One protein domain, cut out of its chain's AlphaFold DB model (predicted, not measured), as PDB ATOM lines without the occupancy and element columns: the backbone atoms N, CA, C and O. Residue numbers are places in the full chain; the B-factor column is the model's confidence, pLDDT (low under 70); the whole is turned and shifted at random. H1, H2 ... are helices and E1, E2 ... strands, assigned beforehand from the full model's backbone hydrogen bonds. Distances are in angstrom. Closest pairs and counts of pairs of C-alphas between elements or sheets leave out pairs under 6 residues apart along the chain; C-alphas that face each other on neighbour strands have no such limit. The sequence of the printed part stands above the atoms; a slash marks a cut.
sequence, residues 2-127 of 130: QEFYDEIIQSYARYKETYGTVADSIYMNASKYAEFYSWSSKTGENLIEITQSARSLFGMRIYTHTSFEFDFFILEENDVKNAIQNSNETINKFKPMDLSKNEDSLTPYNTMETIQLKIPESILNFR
ATOM      1  N   GLN A   2     292.571 432.211 464.581       91.75
ATOM      2  CA  GLN A   2     291.535 432.613 465.552       91.75
ATOM      3  C   GLN A   2     292.147 432.949 466.924       91.75
ATOM      4  O   GLN A   2     291.933 434.035 467.433       91.75
ATOM      5  N   GLU A   3     293.016 432.079 467.444       93.44
ATOM      6  CA  GLU A   3     293.719 432.303 468.719       93.44
ATOM      7  C   GLU A   3     294.520 433.618 468.747       93.44
ATOM      8  O   GLU A   3     294.536 434.306 469.758       93.44
ATOM      9  N   PHE A   4     295.134 434.003 467.623       93.25
ATOM     10  CA  PHE A   4     295.882 435.258 467.501       93.25
ATOM     11  C   PHE A   4     294.957 436.481 467.536       93.25
ATOM     12  O   PHE A   4     295.264 437.495 468.155       93.25
ATOM     13  N   TYR A   5     293.793 436.386 466.894       93.56
ATOM     14  CA  TYR A   5     292.764 437.418 466.979       93.56
ATOM     15  C   TYR A   5     292.209 437.552 468.404       93.56
ATOM     16  O   TYR A   5     292.081 438.667 468.912       93.56
ATOM     17  N   ASP A   6     291.953 436.424 469.070       93.06
ATOM     18  CA  ASP A   6     291.500 436.396 470.462       93.06
ATOM     19  C   ASP A   6     292.553 437.014 471.398       93.06
ATOM     20  O   ASP A   6     292.207 437.756 472.319       93.06
ATOM     21  N   GLU A   7     293.842 436.784 471.132       94.62
ATOM     22  CA  GLU A   7     294.956 437.397 471.864       94.62
ATOM     23  C   GLU A   7     294.987 438.926 471.710       94.62
ATOM     24  O   GLU A   7     295.186 439.644 472.696       94.62
ATOM     25  N   ILE A   8     294.728 439.446 470.503       94.00
ATOM     26  CA  ILE A   8     294.617 440.892 470.261       94.00
ATOM     27  C   ILE A   8     293.446 441.479 471.058       94.00
ATOM     28  O   ILE A   8     293.614 442.504 471.724       94.00
ATOM     29  N   ILE A   9     292.277 440.828 471.037       93.19
ATOM     30  CA  ILE A   9     291.091 441.272 471.790       93.19
ATOM     31  C   ILE A   9     291.384 441.298 473.291       93.19
ATOM     32  O   ILE A   9     291.101 442.293 473.964       93.19
ATOM     33  N   GLN A  10     291.962 440.220 473.825       92.69
ATOM     34  CA  GLN A  10     292.299 440.122 475.244       92.69
ATOM     35  C   GLN A  10     293.330 441.172 475.651       92.69
ATOM     36  O   GLN A  10     293.198 441.775 476.715       92.69
ATOM     37  N   SER A  11     294.329 441.420 474.805       90.00
ATOM     38  CA  SER A  11     295.322 442.465 475.043       90.00
ATOM     39  C   SER A  11     294.659 443.836 475.089       90.00
ATOM     40  O   SER A  11     294.889 444.583 476.036       90.00
ATOM     41  N   TYR A  12     293.779 444.144 474.132       90.25
ATOM     42  CA  TYR A  12     293.048 445.412 474.081       90.25
ATOM     43  C   TYR A  12     292.178 445.639 475.324       90.25
ATOM     44  O   TYR A  12     292.228 446.711 475.929       90.25
ATOM     45  N   ALA A  13     291.447 444.611 475.763       88.62
ATOM     46  CA  ALA A  13     290.677 444.667 477.003       88.62
ATOM     47  C   ALA A  13     291.584 444.887 478.229       88.62
ATOM     48  O   ALA A  13     291.331 445.785 479.035       88.62
ATOM     49  N   ARG A  14     292.685 444.129 478.327       86.31
ATOM     50  CA  ARG A  14     293.644 444.224 479.436       86.31
ATOM     51  C   ARG A  14     294.336 445.581 479.497       86.31
ATOM     52  O   ARG A  14     294.588 446.076 480.593       86.31
ATOM     53  N   TYR A  15     294.634 446.196 478.353       85.38
ATOM     54  CA  TYR A  15     295.228 447.532 478.303       85.38
ATOM     55  C   TYR A  15     294.334 448.544 479.017       85.38
ATOM     56  O   TYR A  15     294.793 449.266 479.900       85.38
ATOM     57  N   LYS A  16     293.033 448.525 478.710       82.25
ATOM     58  CA  LYS A  16     292.058 449.415 479.344       82.25
ATOM     59  C   LYS A  16     291.938 449.201 480.845       82.25
ATOM     60  O   LYS A  16     291.841 450.170 481.592       82.25
ATOM     61  N   GLU A  17     291.966 447.952 481.291       78.25
ATOM     62  CA  GLU A  17     291.961 447.624 482.721       78.25
ATOM     63  C   GLU A  17     293.240 448.088 483.429       78.25
ATOM     64  O   GLU A  17     293.180 448.550 484.565       78.25
ATOM     65  N   THR A  18     294.388 447.987 482.755       74.12
ATOM     66  CA  THR A  18     295.704 448.291 483.334       74.12
ATOM     67  C   THR A  18     295.966 449.793 483.416       74.12
ATOM     68  O   THR A  18     296.454 450.277 484.436       74.12
ATOM     69  N   TYR A  19     295.650 450.534 482.352       77.56
ATOM     70  CA  TYR A  19     296.029 451.943 482.205       77.56
ATOM     71  C   TYR A  19     294.849 452.914 482.358       77.56
ATOM     72  O   TYR A  19     295.056 454.119 482.476       77.56
ATOM     73  N   GLY A  20     293.606 452.419 482.390       79.12
ATOM     74  CA  GLY A  20     292.402 453.253 482.491       79.12
ATOM     75  C   GLY A  20     292.059 454.029 481.211       79.12
ATOM     76  O   GLY A  20     291.100 454.802 481.195       79.12
ATOM     77  N   THR A  21     292.816 453.813 480.138       83.94
ATOM     78  CA  THR A  21     292.713 454.478 478.832       83.94
ATOM     79  C   THR A  21     292.480 453.454 477.718       83.94
ATOM     80  O   THR A  21     292.388 452.255 477.967       83.94
ATOM     81  N   VAL A  22     292.310 453.900 476.475       86.62
ATOM     82  CA  VAL A  22     292.068 453.007 475.334       86.62
ATOM     83  C   VAL A  22     293.223 453.144 474.355       86.62
ATOM     84  O   VAL A  22     293.479 454.247 473.882       86.62
ATOM     85  N   ALA A  23     293.891 452.032 474.040       87.88
ATOM     86  CA  ALA A  23     294.910 452.012 472.999       87.88
ATOM     87  C   ALA A  23     294.294 452.432 471.655       87.88
ATOM     88  O   ALA A  23     293.219 451.963 471.283       87.88
ATOM     89  N   ASP A  24     294.982 453.302 470.923       91.88
ATOM     90  CA  ASP A  24     294.547 453.814 469.618       91.88
ATOM     91  C   ASP A  24     295.378 453.236 468.458       91.88
ATOM     92  O   ASP A  24     295.083 453.490 467.287       91.88
ATOM     93  N   SER A  25     296.401 452.434 468.770       91.44
ATOM     94  CA  SER A  25     297.350 451.885 467.806       91.44
ATOM     95  C   SER A  25     297.697 450.436 468.093       91.44
ATOM     96  O   SER A  25     297.913 450.044 469.238       91.44
ATOM     97  N   ILE A  26     297.853 449.664 467.019       93.56
ATOM     98  CA  ILE A  26     298.441 448.328 467.037       93.56
ATOM     99  C   ILE A  26     299.648 448.288 466.101       93.56
ATOM    100  O   ILE A  26     299.554 448.595 464.914       93.56
ATOM    101  N   TYR A  27     300.794 447.902 466.641       90.38
ATOM    102  CA  TYR A  27     302.041 447.692 465.920       90.38
ATOM    103  C   TYR A  27     302.201 446.195 465.703       90.38
ATOM    104  O   TYR A  27     302.178 445.445 466.670       90.38
ATOM    105  N   MET A  28     302.339 445.746 464.460       92.25
ATOM    106  CA  MET A  28     302.333 444.324 464.118       92.25
ATOM    107  C   MET A  28     303.439 443.999 463.125       92.25
ATOM    108  O   MET A  28     303.644 444.730 462.149       92.25
ATOM    109  N   ASN A  29     304.140 442.886 463.338       90.19
ATOM    110  CA  ASN A  29     305.105 442.396 462.360       90.19
ATOM    111  C   ASN A  29     304.445 442.206 460.984       90.19
ATOM    112  O   ASN A  29     303.310 441.745 460.875       90.19
ATOM    113  N   ALA A  30     305.164 442.566 459.917       88.88
ATOM    114  CA  ALA A  30     304.622 442.544 458.558       88.88
ATOM    115  C   ALA A  30     304.150 441.148 458.103       88.88
ATOM    116  O   ALA A  30     303.107 441.042 457.454       88.88
ATOM    117  N   SER A  31     304.874 440.083 458.462       91.88
ATOM    118  CA  SER A  31     304.488 438.699 458.160       91.88
ATOM    119  C   SER A  31     303.230 438.302 458.929       91.88
ATOM    120  O   SER A  31     302.285 437.784 458.336       91.88
ATOM    121  N   LYS A  32     303.167 438.636 460.224       93.06
ATOM    122  CA  LYS A  32     301.988 438.378 461.068       93.06
ATOM    123  C   LYS A  32     300.757 439.130 460.584       93.06
ATOM    124  O   LYS A  32     299.675 438.556 460.506       93.06
ATOM    125  N   TYR A  33     300.933 440.377 460.161       93.50
ATOM    126  CA  TYR A  33     299.871 441.151 459.534       93.50
ATOM    127  C   TYR A  33     299.379 440.512 458.234       93.50
ATOM    128  O   TYR A  33     298.172 440.429 458.025       93.50
ATOM    129  N   ALA A  34     300.276 440.038 457.366       92.69
ATOM    130  CA  ALA A  34     299.880 439.389 456.117       92.69
ATOM    131  C   ALA A  34     299.073 438.100 456.364       92.69
ATOM    132  O   ALA A  34     298.054 437.872 455.705       92.69
ATOM    133  N   GLU A  35     299.490 437.287 457.338       93.44
ATOM    134  CA  GLU A  35     298.752 436.095 457.774       93.44
ATOM    135  C   GLU A  35     297.371 436.461 458.330       93.44
ATOM    136  O   GLU A  35     296.363 435.875 457.922       93.44
ATOM    137  N   PHE A  36     297.315 437.456 459.218       93.12
ATOM    138  CA  PHE A  36     296.077 437.931 459.830       93.12
ATOM    139  C   PHE A  36     295.113 438.518 458.798       93.12
ATOM    140  O   PHE A  36     293.949 438.136 458.787       93.12
ATOM    141  N   TYR A  37     295.601 439.346 457.875       91.81
ATOM    142  CA  TYR A  37     294.815 439.926 456.786       91.81
ATOM    143  C   TYR A  37     294.243 438.857 455.846       91.81
ATOM    144  O   TYR A  37     293.066 438.884 455.476       91.81
ATOM    145  N   SER A  38     295.064 437.871 455.475       91.62
ATOM    146  CA  SER A  38     294.627 436.743 454.646       91.62
ATOM    147  C   SER A  38     293.549 435.920 455.347       91.62
ATOM    148  O   SER A  38     292.549 435.547 454.730       91.62
ATOM    149  N   TRP A  39     293.721 435.659 456.642       92.12
ATOM    150  CA  TRP A  39     292.734 434.947 457.441       92.12
ATOM    151  C   TRP A  39     291.440 435.752 457.624       92.12
ATOM    152  O   TRP A  39     290.370 435.210 457.353       92.12
ATOM    153  N   SER A  40     291.518 437.039 457.977       89.94
ATOM    154  CA  SER A  40     290.346 437.898 458.211       89.94
ATOM    155  C   SER A  40     289.504 438.092 456.954       89.94
ATOM    156  O   SER A  40     288.287 438.164 457.023       89.94
ATOM    157  N   SER A  41     290.122 438.112 455.771       85.81
ATOM    158  CA  SER A  41     289.370 438.180 454.510       85.81
ATOM    159  C   SER A  41     288.472 436.955 454.258       85.81
ATOM    160  O   SER A  41     287.538 437.028 453.462       85.81
ATOM    161  N   LYS A  42     288.737 435.828 454.936       87.31
ATOM    162  CA  LYS A  42     288.020 434.553 454.767       87.31
ATOM    163  C   LYS A  42     286.934 434.321 455.817       87.31
ATOM    164  O   LYS A  42     286.130 433.410 455.632       87.31
ATOM    165  N   THR A  43     286.905 435.093 456.903       79.75
ATOM    166  CA  THR A  43     285.942 434.905 458.003       79.75
ATOM    167  C   THR A  43     284.556 435.475 457.694       79.75
ATOM    168  O   THR A  43     283.625 435.239 458.453       79.75
ATOM    169  N   GLY A  44     284.387 436.196 456.580       64.75
ATOM    170  CA  GLY A  44     283.110 436.803 456.174       64.75
ATOM    171  C   GLY A  44     282.781 438.113 456.898       64.75
ATOM    172  O   GLY A  44     281.937 438.872 456.431       64.75
ATOM    173  N   GLU A  45     283.498 438.416 457.979       72.06
ATOM    174  CA  GLU A  45     283.487 439.704 458.663       72.06
ATOM    175  C   GLU A  45     284.717 440.499 458.230       72.06
ATOM    176  O   GLU A  45     285.845 440.011 458.298       72.06
ATOM    177  N   ASN A  46     284.520 441.734 457.770       71.69
ATOM    178  CA  ASN A  46     285.636 442.588 457.379       71.69
ATOM    179  C   ASN A  46     286.283 443.178 458.643       71.69
ATOM    180  O   ASN A  46     286.015 444.317 459.014       71.69
ATOM    181  N   LEU A  47     287.081 442.361 459.340       86.56
ATOM    182  CA  LEU A  47     287.687 442.712 460.634       86.56
ATOM    183  C   LEU A  47     288.694 443.864 460.523       86.56
ATOM    184  O   LEU A  47     288.925 444.584 461.491       86.56
ATOM    185  N   ILE A  48     289.313 444.014 459.349       90.00
ATOM    186  CA  ILE A  48     290.257 445.089 459.061       90.00
ATOM    187  C   ILE A  48     289.563 446.093 458.154       90.00
ATOM    188  O   ILE A  48     289.328 445.842 456.972       90.00
ATOM    189  N   GLU A  49     289.287 447.262 458.707       89.12
ATOM    190  CA  GLU A  49     288.770 448.389 457.952       89.12
ATOM    191  C   GLU A  49     289.911 449.013 457.148       89.12
ATOM    192  O   GLU A  49     290.974 449.332 457.686       89.12
ATOM    193  N   ILE A  50     289.708 449.195 455.843       85.31
ATOM    194  CA  ILE A  50     290.676 449.851 454.962       85.31
ATOM    195  C   ILE A  50     290.035 451.108 454.390       85.31
ATOM    196  O   ILE A  50     289.079 451.046 453.620       85.31
ATOM    197  N   THR A  51     290.604 452.254 454.743       80.38
ATOM    198  CA  THR A  51     290.297 453.549 454.131       80.38
ATOM    199  C   THR A  51     291.432 453.964 453.195       80.38
ATOM    200  O   THR A  51     292.479 453.319 453.142       80.38
ATOM    201  N   GLN A  52     291.255 455.068 452.464       70.25
ATOM    202  CA  GLN A  52     292.296 455.602 451.576       70.25
ATOM    203  C   GLN A  52     293.599 455.964 452.314       70.25
ATOM    204  O   GLN A  52     294.657 455.979 451.694       70.25
ATOM    205  N   SER A  53     293.536 456.242 453.620       72.25
ATOM    206  CA  SER A  53     294.670 456.751 454.401       72.25
ATOM    207  C   SER A  53     295.110 455.850 455.554       72.25
ATOM    208  O   SER A  53     296.170 456.089 456.127       72.25
ATOM    209  N   ALA A  54     294.312 454.857 455.954       80.31
ATOM    210  CA  ALA A  54     294.609 454.056 457.137       80.31
ATOM    211  C   ALA A  54     293.948 452.679 457.105       80.31
ATOM    212  O   ALA A  54     292.891 452.486 456.497       80.31
ATOM    213  N   ARG A  55     294.571 451.748 457.828       89.69
ATOM    214  CA  ARG A  55     294.012 450.439 458.155       89.69
ATOM    215  C   ARG A  55     293.704 450.411 459.645       89.69
ATOM    216  O   ARG A  55     294.554 450.852 460.423       89.69
ATOM    217  N   SER A  56     292.534 449.919 460.032       92.00
ATOM    218  CA  SER A  56     292.113 449.855 461.433       92.00
ATOM    219  C   SER A  56     291.545 448.498 461.827       92.00
ATOM    220  O   SER A  56     290.983 447.778 461.006       92.00
ATOM    221  N   LEU A  57     291.715 448.162 463.103       91.88
ATOM    222  CA  LEU A  57     291.148 446.995 463.771       91.88
ATOM    223  C   LEU A  57     290.550 447.475 465.096       91.88
ATOM    224  O   LEU A  57     291.276 448.007 465.932       91.88
ATOM    225  N   PHE A  58     289.235 447.333 465.278       87.06
ATOM    226  CA  PHE A  58     288.514 447.848 466.457       87.06
ATOM    227  C   PHE A  58     288.751 449.341 466.748       87.06
ATOM    228  O   PHE A  58     288.844 449.754 467.901       87.06
ATOM    229  N   GLY A  59     288.897 450.159 465.703       86.38
ATOM    230  CA  GLY A  59     289.223 451.581 465.842       86.38
ATOM    231  C   GLY A  59     290.696 451.887 466.143       86.38
ATOM    232  O   GLY A  59     291.082 453.049 466.047       86.38
ATOM    233  N   MET A  60     291.542 450.884 466.418       91.56
ATOM    234  CA  MET A  60     292.994 451.068 466.506       91.56
ATOM    235  C   MET A  60     293.611 451.137 465.115       91.56
ATOM    236  O   MET A  60     293.310 450.304 464.258       91.56
ATOM    237  N   ARG A  61     294.529 452.076 464.887       92.19
ATOM    238  CA  ARG A  61     295.287 452.157 463.636       92.19
ATOM    239  C   ARG A  61     296.373 451.084 463.595       92.19
ATOM    240  O   ARG A  61     297.139 450.924 464.540       92.19
ATOM    241  N   ILE A  62     296.456 450.370 462.476       92.88
ATOM    242  CA  ILE A  62     297.433 449.300 462.270       92.88
ATOM    243  C   ILE A  62     298.711 449.875 461.658       92.88
ATOM    244  O   ILE A  62     298.691 450.436 460.560       92.88
ATOM    245  N   TYR A  63     299.830 449.660 462.341       90.06
ATOM    246  CA  TYR A  63     301.177 449.981 461.891       90.06
ATOM    247  C   TYR A  63     301.966 448.697 461.663       90.06
ATOM    248  O   TYR A  63     302.056 447.844 462.542       90.06
ATOM    249  N   THR A  64     302.572 448.565 460.485       89.00
ATOM    250  CA  THR A  64     303.326 447.364 460.113       89.00
ATOM    251  C   THR A  64     304.704 447.725 459.607       89.00
ATOM    252  O   THR A  64     304.827 448.599 458.747       89.00
ATOM    253  N   HIS A  65     305.728 447.018 460.074       85.25
ATOM    254  CA  HIS A  65     307.084 447.183 459.570       85.25
ATOM    255  C   HIS A  65     307.858 445.861 459.587       85.25
ATOM    256  O   HIS A  65     307.606 444.990 460.420       85.25
ATOM    257  N   THR A  66     308.793 445.694 458.648       79.38
ATOM    258  CA  THR A  66     309.562 444.448 458.469       79.38
ATOM    259  C   THR A  66     310.587 444.198 459.568       79.38
ATOM    260  O   THR A  66     310.955 443.054 459.796       79.38
ATOM    261  N   SER A  67     311.033 445.239 460.268       80.94
ATOM    262  CA  SER A  67     311.985 445.123 461.383       80.94
ATOM    263  C   SER A  67     311.340 444.992 462.764       80.94
ATOM    264  O   SER A  67     312.046 445.020 463.766       80.94
ATOM    265  N   PHE A  68     310.020 444.817 462.847       81.12
ATOM    266  CA  PHE A  68     309.399 444.382 464.095       81.12
ATOM    267  C   PHE A  68     309.698 442.906 464.351       81.12
ATOM    268  O   PHE A  68     309.279 442.049 463.582       81.12
ATOM    269  N   GLU A  69     310.408 442.611 465.439       84.69
ATOM    270  CA  GLU A  69     310.754 441.241 465.858       84.69
ATOM    271  C   GLU A  69     309.659 440.587 466.729       84.69
ATOM    272  O   GLU A  69     309.766 439.418 467.082       84.69
ATOM    273  N   PHE A  70     308.606 441.333 467.074       83.06
ATOM    274  CA  PHE A  70     307.469 440.892 467.885       83.06
ATOM    275  C   PHE A  70     306.218 440.672 467.032       83.06
ATOM    276  O   PHE A  70     306.046 441.319 466.002       83.06
ATOM    277  N   ASP A  71     305.300 439.824 467.499       88.19
ATOM    278  CA  ASP A  71     304.059 439.552 466.774       88.19
ATOM    279  C   ASP A  71     303.148 440.786 466.727       88.19
ATOM    280  O   ASP A  71     302.823 441.261 465.635       88.19
ATOM    281  N   PHE A  72     302.799 441.347 467.891       92.50
ATOM    282  CA  PHE A  72     302.120 442.638 467.989       92.50
ATOM    283  C   PHE A  72     302.332 443.339 469.344       92.50
ATOM    284  O   PHE A  72     302.676 442.706 470.338       92.50
ATOM    285  N   PHE A  73     302.072 444.647 469.375       88.75
ATOM    286  CA  PHE A  73     301.887 445.466 470.575       88.75
ATOM    287  C   PHE A  73     300.741 446.450 470.357       88.75
ATOM    288  O   PHE A  73     300.561 446.956 469.251       88.75
ATOM    289  N   ILE A  74     300.012 446.768 471.419       89.12
ATOM    290  CA  ILE A  74     299.006 447.834 471.425       89.12
ATOM    291  C   ILE A  74     299.457 448.948 472.360       89.12
ATOM    292  O   ILE A  74     299.949 448.675 473.453       89.12
ATOM    293  N   LEU A  75     299.351 450.191 471.905       86.19
ATOM    294  CA  LEU A  75     299.831 451.370 472.626       86.19
ATOM    295  C   LEU A  75     298.970 452.580 472.253       86.19
ATOM    296  O   LEU A  75     298.309 452.580 471.212       86.19
ATOM    297  N   GLU A  76     299.034 453.628 473.065       84.94
ATOM    298  CA  GLU A  76     298.592 454.962 472.662       84.94
ATOM    299  C   GLU A  76     299.672 455.666 471.830       84.94
ATOM    300  O   GLU A  76     300.860 455.660 472.170       84.94
ATOM    301  N   GLU A  77     299.277 456.339 470.749       78.81
ATOM    302  CA  GLU A  77     300.206 457.111 469.920       78.81
ATOM    303  C   GLU A  77     300.912 458.199 470.724       78.81
ATOM    304  O   GLU A  77     302.066 458.527 470.442       78.81
ATOM    305  N   ASN A  78     300.219 458.791 471.698       75.69
ATOM    306  CA  ASN A  78     300.796 459.821 472.549       75.69
ATOM    307  C   ASN A  78     301.874 459.254 473.473       75.69
ATOM    308  O   ASN A  78     302.902 459.903 473.639       75.69
ATOM    309  N   ASP A  79     301.714 458.035 473.983       71.38
ATOM    310  CA  ASP A  79     302.744 457.391 474.801       71.38
ATOM    311  C   ASP A  79     303.976 457.049 473.974       71.38
ATOM    312  O   ASP A  79     305.103 457.289 474.409       71.38
ATOM    313  N   VAL A  80     303.776 456.589 472.737       70.56
ATOM    314  CA  VAL A  80     304.879 456.376 471.794       70.56
ATOM    315  C   VAL A  80     305.593 457.697 471.498       70.56
ATOM    316  O   VAL A  80     306.818 457.754 471.582       70.56
ATOM    317  N   LYS A  81     304.861 458.791 471.237       67.75
ATOM    318  CA  LYS A  81     305.461 460.130 471.054       67.75
ATOM    319  C   LYS A  81     306.247 460.576 472.285       67.75
ATOM    320  O   LYS A  81     307.379 461.026 472.134       67.75
ATOM    321  N   ASN A  82     305.671 460.440 473.477       68.31
ATOM    322  CA  ASN A  82     306.300 460.840 474.733       68.31
ATOM    323  C   ASN A  82     307.566 460.016 474.999       68.31
ATOM    324  O   ASN A  82     308.593 460.571 475.380       68.31
ATOM    325  N   ALA A  83     307.532 458.706 474.742       65.00
ATOM    326  CA  ALA A  83     308.694 457.833 474.867       65.00
ATOM    327  C   ALA A  83     309.812 458.227 473.888       65.00
ATOM    328  O   ALA A  83     310.975 458.296 474.284       65.00
ATOM    329  N   ILE A  84     309.468 458.557 472.640       67.88
ATOM    330  CA  ILE A  84     310.428 459.030 471.630       67.88
ATOM    331  C   ILE A  84     311.020 460.383 472.032       67.88
ATOM    332  O   ILE A  84     312.232 460.567 471.959       67.88
ATOM    333  N   GLN A  85     310.187 461.327 472.475       66.00
ATOM    334  CA  GLN A  85     310.639 462.640 472.935       66.00
ATOM    335  C   GLN A  85     311.580 462.508 474.134       66.00
ATOM    336  O   GLN A  85     312.694 463.024 474.085       66.00
ATOM    337  N   ASN A  86     311.200 461.728 475.146       62.62
ATOM    338  CA  ASN A  86     312.040 461.458 476.313       62.62
ATOM    339  C   ASN A  86     313.348 460.751 475.938       62.62
ATOM    340  O   ASN A  86     314.403 461.080 476.485       62.62
ATOM    341  N   SER A  87     313.304 459.805 474.994       62.12
ATOM    342  CA  SER A  87     314.498 459.132 474.475       62.12
ATOM    343  C   SER A  87     315.427 460.125 473.776       62.12
ATOM    344  O   SER A  87     316.601 460.209 474.126       62.12
ATOM    345  N   ASN A  88     314.902 460.965 472.881       61.84
ATOM    346  CA  ASN A  88     315.672 461.994 472.182       61.84
ATOM    347  C   ASN A  88     316.256 463.039 473.137       61.84
ATOM    348  O   ASN A  88     317.413 463.428 472.988       61.84
ATOM    349  N   GLU A  89     315.492 463.487 474.134       59.69
ATOM    350  CA  GLU A  89     315.985 464.397 475.169       59.69
ATOM    351  C   GLU A  89     317.103 463.765 475.992       59.69
ATOM    352  O   GLU A  89     318.099 464.422 476.287       59.69
ATOM    353  N   THR A  90     316.957 462.491 476.344       56.09
ATOM    354  CA  THR A  90     317.968 461.736 477.083       56.09
ATOM    355  C   THR A  90     319.228 461.565 476.230       56.09
ATOM    356  O   THR A  90     320.312 461.952 476.657       56.09
ATOM    357  N   ILE A  91     319.100 461.101 474.986       56.53
ATOM    358  CA  ILE A  91     320.213 460.969 474.035       56.53
ATOM    359  C   ILE A  91     320.918 462.311 473.832       56.53
ATOM    360  O   ILE A  91     322.142 462.357 473.831       56.53
ATOM    361  N   ASN A  92     320.182 463.417 473.700       58.00
ATOM    362  CA  ASN A  92     320.779 464.741 473.525       58.00
ATOM    363  C   ASN A  92     321.443 465.275 474.806       58.00
ATOM    364  O   ASN A  92     322.457 465.959 474.699       58.00
ATOM    365  N   LYS A  93     320.931 464.942 475.999       56.47
ATOM    366  CA  LYS A  93     321.573 465.265 477.289       56.47
ATOM    367  C   LYS A  93     322.873 464.489 477.506       56.47
ATOM    368  O   LYS A  93     323.792 465.018 478.122       56.47
ATOM    369  N   PHE A  94     322.946 463.257 477.008       50.53
ATOM    370  CA  PHE A  94     324.110 462.379 477.163       50.53
ATOM    371  C   PHE A  94     325.004 462.314 475.924       50.53
ATOM    372  O   PHE A  94     326.035 461.646 475.965       50.53
ATOM    373  N   LYS A  95     324.656 463.007 474.830       49.28
ATOM    374  CA  LYS A  95     325.540 463.174 473.674       49.28
ATOM    375  C   LYS A  95     326.828 463.829 474.174       49.28
ATOM    376  O   LYS A  95     326.766 464.946 474.692       49.28
ATOM    377  N   PRO A  96     327.985 463.169 474.040       52.22
ATOM    378  CA  PRO A  96     329.235 463.759 474.478       52.22
ATOM    379  C   PRO A  96     329.499 465.002 473.624       52.22
ATOM    380  O   PRO A  96     329.751 464.901 472.426       52.22
ATOM    381  N   MET A  97     329.411 466.185 474.235       52.34
ATOM    382  CA  MET A  97     329.730 467.455 473.569       52.34
ATOM    383  C   MET A  97     331.223 467.580 473.220       52.34
ATOM    384  O   MET A  97     331.595 468.506 472.508       52.34
ATOM    385  N   ASP A  98     332.072 466.652 473.670       46.28
ATOM    386  CA  ASP A  98     333.488 466.592 473.319       46.28
ATOM    387  C   ASP A  98     334.018 465.159 473.548       46.28
ATOM    388  O   ASP A  98     334.220 464.734 474.684       46.28
ATOM    389  N   LEU A  99     334.202 464.371 472.481       48.38
ATOM    390  CA  LEU A  99     334.742 462.995 472.546       48.38
ATOM    391  C   LEU A  99     336.280 462.946 472.590       48.38
ATOM    392  O   LEU A  99     336.871 461.886 472.404       48.38
ATOM    393  N   SER A 100     336.963 464.066 472.831       45.56
ATOM    394  CA  SER A 100     338.431 464.093 472.800       45.56
ATOM    395  C   SER A 100     339.116 463.573 474.070       45.56
ATOM    396  O   SER A 100     340.339 463.424 474.065       45.56
ATOM    397  N   LYS A 101     338.393 463.288 475.166       42.81
ATOM    398  CA  LYS A 101     339.004 462.857 476.437       42.81
ATOM    399  C   LYS A 101     338.086 461.924 477.231       42.81
ATOM    400  O   LYS A 101     337.085 462.388 477.760       42.81
ATOM    401  N   ASN A 102     338.497 460.657 477.352       44.59
ATOM    402  CA  ASN A 102     338.095 459.621 478.328       44.59
ATOM    403  C   ASN A 102     337.516 458.355 477.678       44.59
ATOM    404  O   ASN A 102     336.304 458.171 477.588       44.59
ATOM    405  N   GLU A 103     338.413 457.438 477.309       46.19
ATOM    406  CA  GLU A 103     338.089 456.072 476.872       46.19
ATOM    407  C   GLU A 103     337.307 455.262 477.932       46.19
ATOM    408  O   GLU A 103     336.575 454.344 477.576       46.19
ATOM    409  N   ASP A 104     337.343 455.660 479.211       45.22
ATOM    410  CA  ASP A 104     336.599 455.007 480.304       45.22
ATOM    411  C   ASP A 104     335.101 455.382 480.383       45.22
ATOM    412  O   ASP A 104     334.358 454.823 481.191       45.22
ATOM    413  N   SER A 105     334.622 456.329 479.566       46.03
ATOM    414  CA  SER A 105     333.244 456.864 479.653       46.03
ATOM    415  C   SER A 105     332.254 456.259 478.646       46.03
ATOM    416  O   SER A 105     331.109 456.699 478.580       46.03
ATOM    417  N   LEU A 106     332.666 455.263 477.853       46.12
ATOM    418  CA  LEU A 106     331.848 454.682 476.772       46.12
ATOM    419  C   LEU A 106     330.859 453.598 477.246       46.12
ATOM    420  O   LEU A 106     329.884 453.291 476.561       46.12
ATOM    421  N   THR A 107     331.065 453.035 478.437       44.94
ATOM    422  CA  THR A 107     330.263 451.923 478.980       44.94
ATOM    423  C   THR A 107     328.780 452.265 479.247       44.94
ATOM    424  O   THR A 107     327.930 451.408 478.987       44.94
ATOM    425  N   PRO A 108     328.404 453.485 479.702       46.78
ATOM    426  CA  PRO A 108     326.998 453.864 479.891       46.78
ATOM    427  C   PRO A 108     326.251 454.119 478.574       46.78
ATOM    428  O   PRO A 108     325.048 453.893 478.498       46.78
ATOM    429  N   TYR A 109     326.947 454.568 477.521       40.81
ATOM    430  CA  TYR A 109     326.308 454.891 476.240       40.81
ATOM    431  C   TYR A 109     325.873 453.616 475.505       40.81
ATOM    432  O   TYR A 109     324.725 453.500 475.077       40.81
ATOM    433  N   ASN A 110     326.745 452.603 475.491       43.25
ATOM    434  CA  ASN A 110     326.459 451.300 474.882       43.25
ATOM    435  C   ASN A 110     325.346 450.521 475.611       43.25
ATOM    436  O   ASN A 110     324.686 449.681 475.008       43.25
ATOM    437  N   THR A 111     325.114 450.788 476.902       43.44
ATOM    438  CA  THR A 111     324.014 450.177 477.675       43.44
ATOM    439  C   THR A 111     322.692 450.949 477.564       43.44
ATOM    440  O   THR A 111     321.626 450.391 477.832       43.44
ATOM    441  N   MET A 112     322.715 452.205 477.116       43.25
ATOM    442  CA  MET A 112     321.496 452.978 476.847       43.25
ATOM    443  C   MET A 112     320.893 452.679 475.470       43.25
ATOM    444  O   MET A 112     319.669 452.713 475.344       43.25
ATOM    445  N   GLU A 113     321.699 452.285 474.476       41.03
ATOM    446  CA  GLU A 113     321.188 451.721 473.211       41.03
ATOM    447  C   GLU A 113     320.317 450.471 473.444       41.03
ATOM    448  O   GLU A 113     319.346 450.244 472.725       41.03
ATOM    449  N   THR A 114     320.584 449.691 474.498       39.00
ATOM    450  CA  THR A 114     319.826 448.467 474.809       39.00
ATOM    451  C   THR A 114     318.438 448.683 475.426       39.00
ATOM    452  O   THR A 114     317.658 447.734 475.452       39.00
ATOM    453  N   ILE A 115     318.083 449.900 475.868       39.81
ATOM    454  CA  ILE A 115     316.699 450.253 476.272       39.81
ATOM    455  C   ILE A 115     315.996 451.003 475.127       39.81
ATOM    456  O   ILE A 115     315.097 451.817 475.321       39.81
ATOM    457  N   GLN A 116     316.391 450.747 473.883       42.78
ATOM    458  CA  GLN A 116     315.500 450.986 472.764       42.78
ATOM    459  C   GLN A 116     314.529 449.809 472.706       42.78
ATOM    460  O   GLN A 116     314.896 448.688 472.355       42.78
ATOM    461  N   LEU A 117     313.247 450.067 472.984       40.91
ATOM    462  CA  LEU A 117     312.213 449.397 472.200       40.91
ATOM    463  C   LEU A 117     312.679 449.541 470.747       40.91
ATOM    464  O   LEU A 117     312.773 450.674 470.275       40.91
ATOM    465  N   LYS A 118     313.071 448.440 470.090       43.09
ATOM    466  CA  LYS A 118     313.456 448.410 468.669       43.09
ATOM    467  C   LYS A 118     312.225 448.773 467.828       43.09
ATOM    468  O   LYS A 118     311.644 447.930 467.148       43.09
ATOM    469  N   ILE A 119     311.770 450.015 467.932       44.31
ATOM    470  CA  ILE A 119     310.790 450.626 467.056       44.31
ATOM    471  C   ILE A 119     311.628 451.165 465.902       44.31
ATOM    472  O   ILE A 119     312.437 452.068 466.105       44.31
ATOM    473  N   PRO A 120     311.503 450.581 464.707       45.66
ATOM    474  CA  PRO A 120     312.291 450.959 463.546       45.66
ATOM    475  C   PRO A 120     312.206 452.458 463.257       45.66
ATOM    476  O   PRO A 120     311.116 453.031 463.279       45.66
ATOM    477  N   GLU A 121     313.334 453.078 462.902       45.31
ATOM    478  CA  GLU A 121     313.403 454.506 462.555       45.31
ATOM    479  C   GLU A 121     312.421 454.920 461.452       45.31
ATOM    480  O   GLU A 121     311.995 456.063 461.408       45.31
ATOM    481  N   SER A 122     311.998 454.010 460.578       38.03
ATOM    482  CA  SER A 122     310.973 454.264 459.557       38.03
ATOM    483  C   SER A 122     309.596 454.616 460.135       38.03
ATOM    484  O   SER A 122     308.863 455.389 459.523       38.03
ATOM    485  N   ILE A 123     309.250 454.101 461.316       43.69
ATOM    486  CA  ILE A 123     308.024 454.462 462.046       43.69
ATOM    487  C   ILE A 123     308.206 455.787 462.778       43.69
ATOM    488  O   ILE A 123     307.281 456.597 462.812       43.69
ATOM    489  N   LEU A 124     309.415 456.038 463.290       41.34
ATOM    490  CA  LEU A 124     309.798 457.328 463.869       41.34
ATOM    491  C   LEU A 124     309.765 458.444 462.803       41.34
ATOM    492  O   LEU A 124     309.241 459.530 463.046       41.34
ATOM    493  N   ASN A 125     310.236 458.150 461.590       37.28
ATOM    494  CA  ASN A 125     310.328 459.084 460.468       37.28
ATOM    495  C   ASN A 125     308.996 459.303 459.742       37.28
ATOM    496  O   ASN A 125     308.802 460.379 459.180       37.28
ATOM    497  N   PHE A 126     308.037 458.368 459.811       37.06
ATOM    498  CA  PHE A 126     306.689 458.581 459.253       37.06
ATOM    499  C   PHE A 126     305.920 459.718 459.960       37.06
ATOM    500  O   PHE A 126     304.881 460.153 459.470       37.06
ATOM    501  N   ARG A 127     306.420 460.216 461.104       37.12
ATOM    502  CA  ARG A 127     305.864 461.376 461.824       37.12
ATOM    503  C   ARG A 127     306.784 462.594 461.907       37.12
ATOM    504  O   ARG A 127     306.358 463.596 462.473       37.12
TER     505      ARG A 127
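Overview. This is residues 2 to 127 of the 130 residues of an uncharacterized protein of Acinetobacter sp. WC-141 (UniProt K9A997). A small, twisted four-strand sheet with helices H1 and H2 over one face makes a head, and a long arm of two helices sticks out from it. H3 runs away from the head and H4 folds back loosely beside it, with residues 97 to 104 standing free at the far turn and H5 back near the sheet. The 126 printed residues run H1 E1 H2 E2 E3 E4 H3 H4 H5, of mixed class; the sheet is mixed, in the order E2 E3 E1 E4. The whole is loose, with a radius of gyration of the C-alphas of 18.4 A and spans of 65 by 31 by 28 A.

Along the chain. The sheet holds E1, residues 25 to 29, 13.4 A long; E2, residues 55 to 57; E3, residues 60 to 65, 16.2 A; and E4, residues 72 to 75. H1, residues 2 to 19, begins with C-alpha 2 at (291.535, 432.613, 465.552) and is 25.9 A long. H2 is residues 30 to 40, 15.0 A. H3, residues 77 to 94, is 25.5 A long and ends with C-alpha 94 at (324.110, 462.379, 477.163). H4 is residues 107 to 115, 13.9 A, and H5 residues 121 to 125, ending with C-alpha 125 at (310.328, 459.084, 460.468).

Arrangement. The sheet is only just strongly twisted, its C-alphas up to 4.5 A off the best plane. E3 and E1 are parallel, with N 28 and O 63 2.9 A apart. E1 and E4 are antiparallel, with N 27 and O 73 at 2.8 A. The hairpin E2 and E3 is antiparallel, with N 62 and O 55 at 2.8 A; these three N and O pairs are within hydrogen-bond range. H1 is on the sheet at a height of 9.3 A, along the strands, at 25 degrees to E4 on the local plane; its C-alpha 12 is 7.0 A from C-alpha 74, the closest pair of H1 and E4. H2, on the same face, stands up from the sheet at 45 degrees. H3 only grazes the sheet with residues 77 to 80, and H5 with residues 122 to 123. H3 and H4 are close but not clearly touching, the closest C-alphas, of Phe 94 and Tyr 109, being 7.9 A apart, at a shallow tilt of 7 degrees, opposite ways. Every O i to N i+4 pair is within hydrogen-bond range in H1, H2, H3 and H5; in H4 2 of 5 are, beside 3 of 6 O i to N i+3 pairs.

Size, cuts and confidence. The C-alphas of Gly 44 and Lys 101, the two farthest apart, are 64.9 A apart. The printed part has no cut. The links H2 to E2 and H3 to H4 are long. The mean pLDDT of the printed part is 72.5, and residue 44 and residues 81 to 127 are under 70.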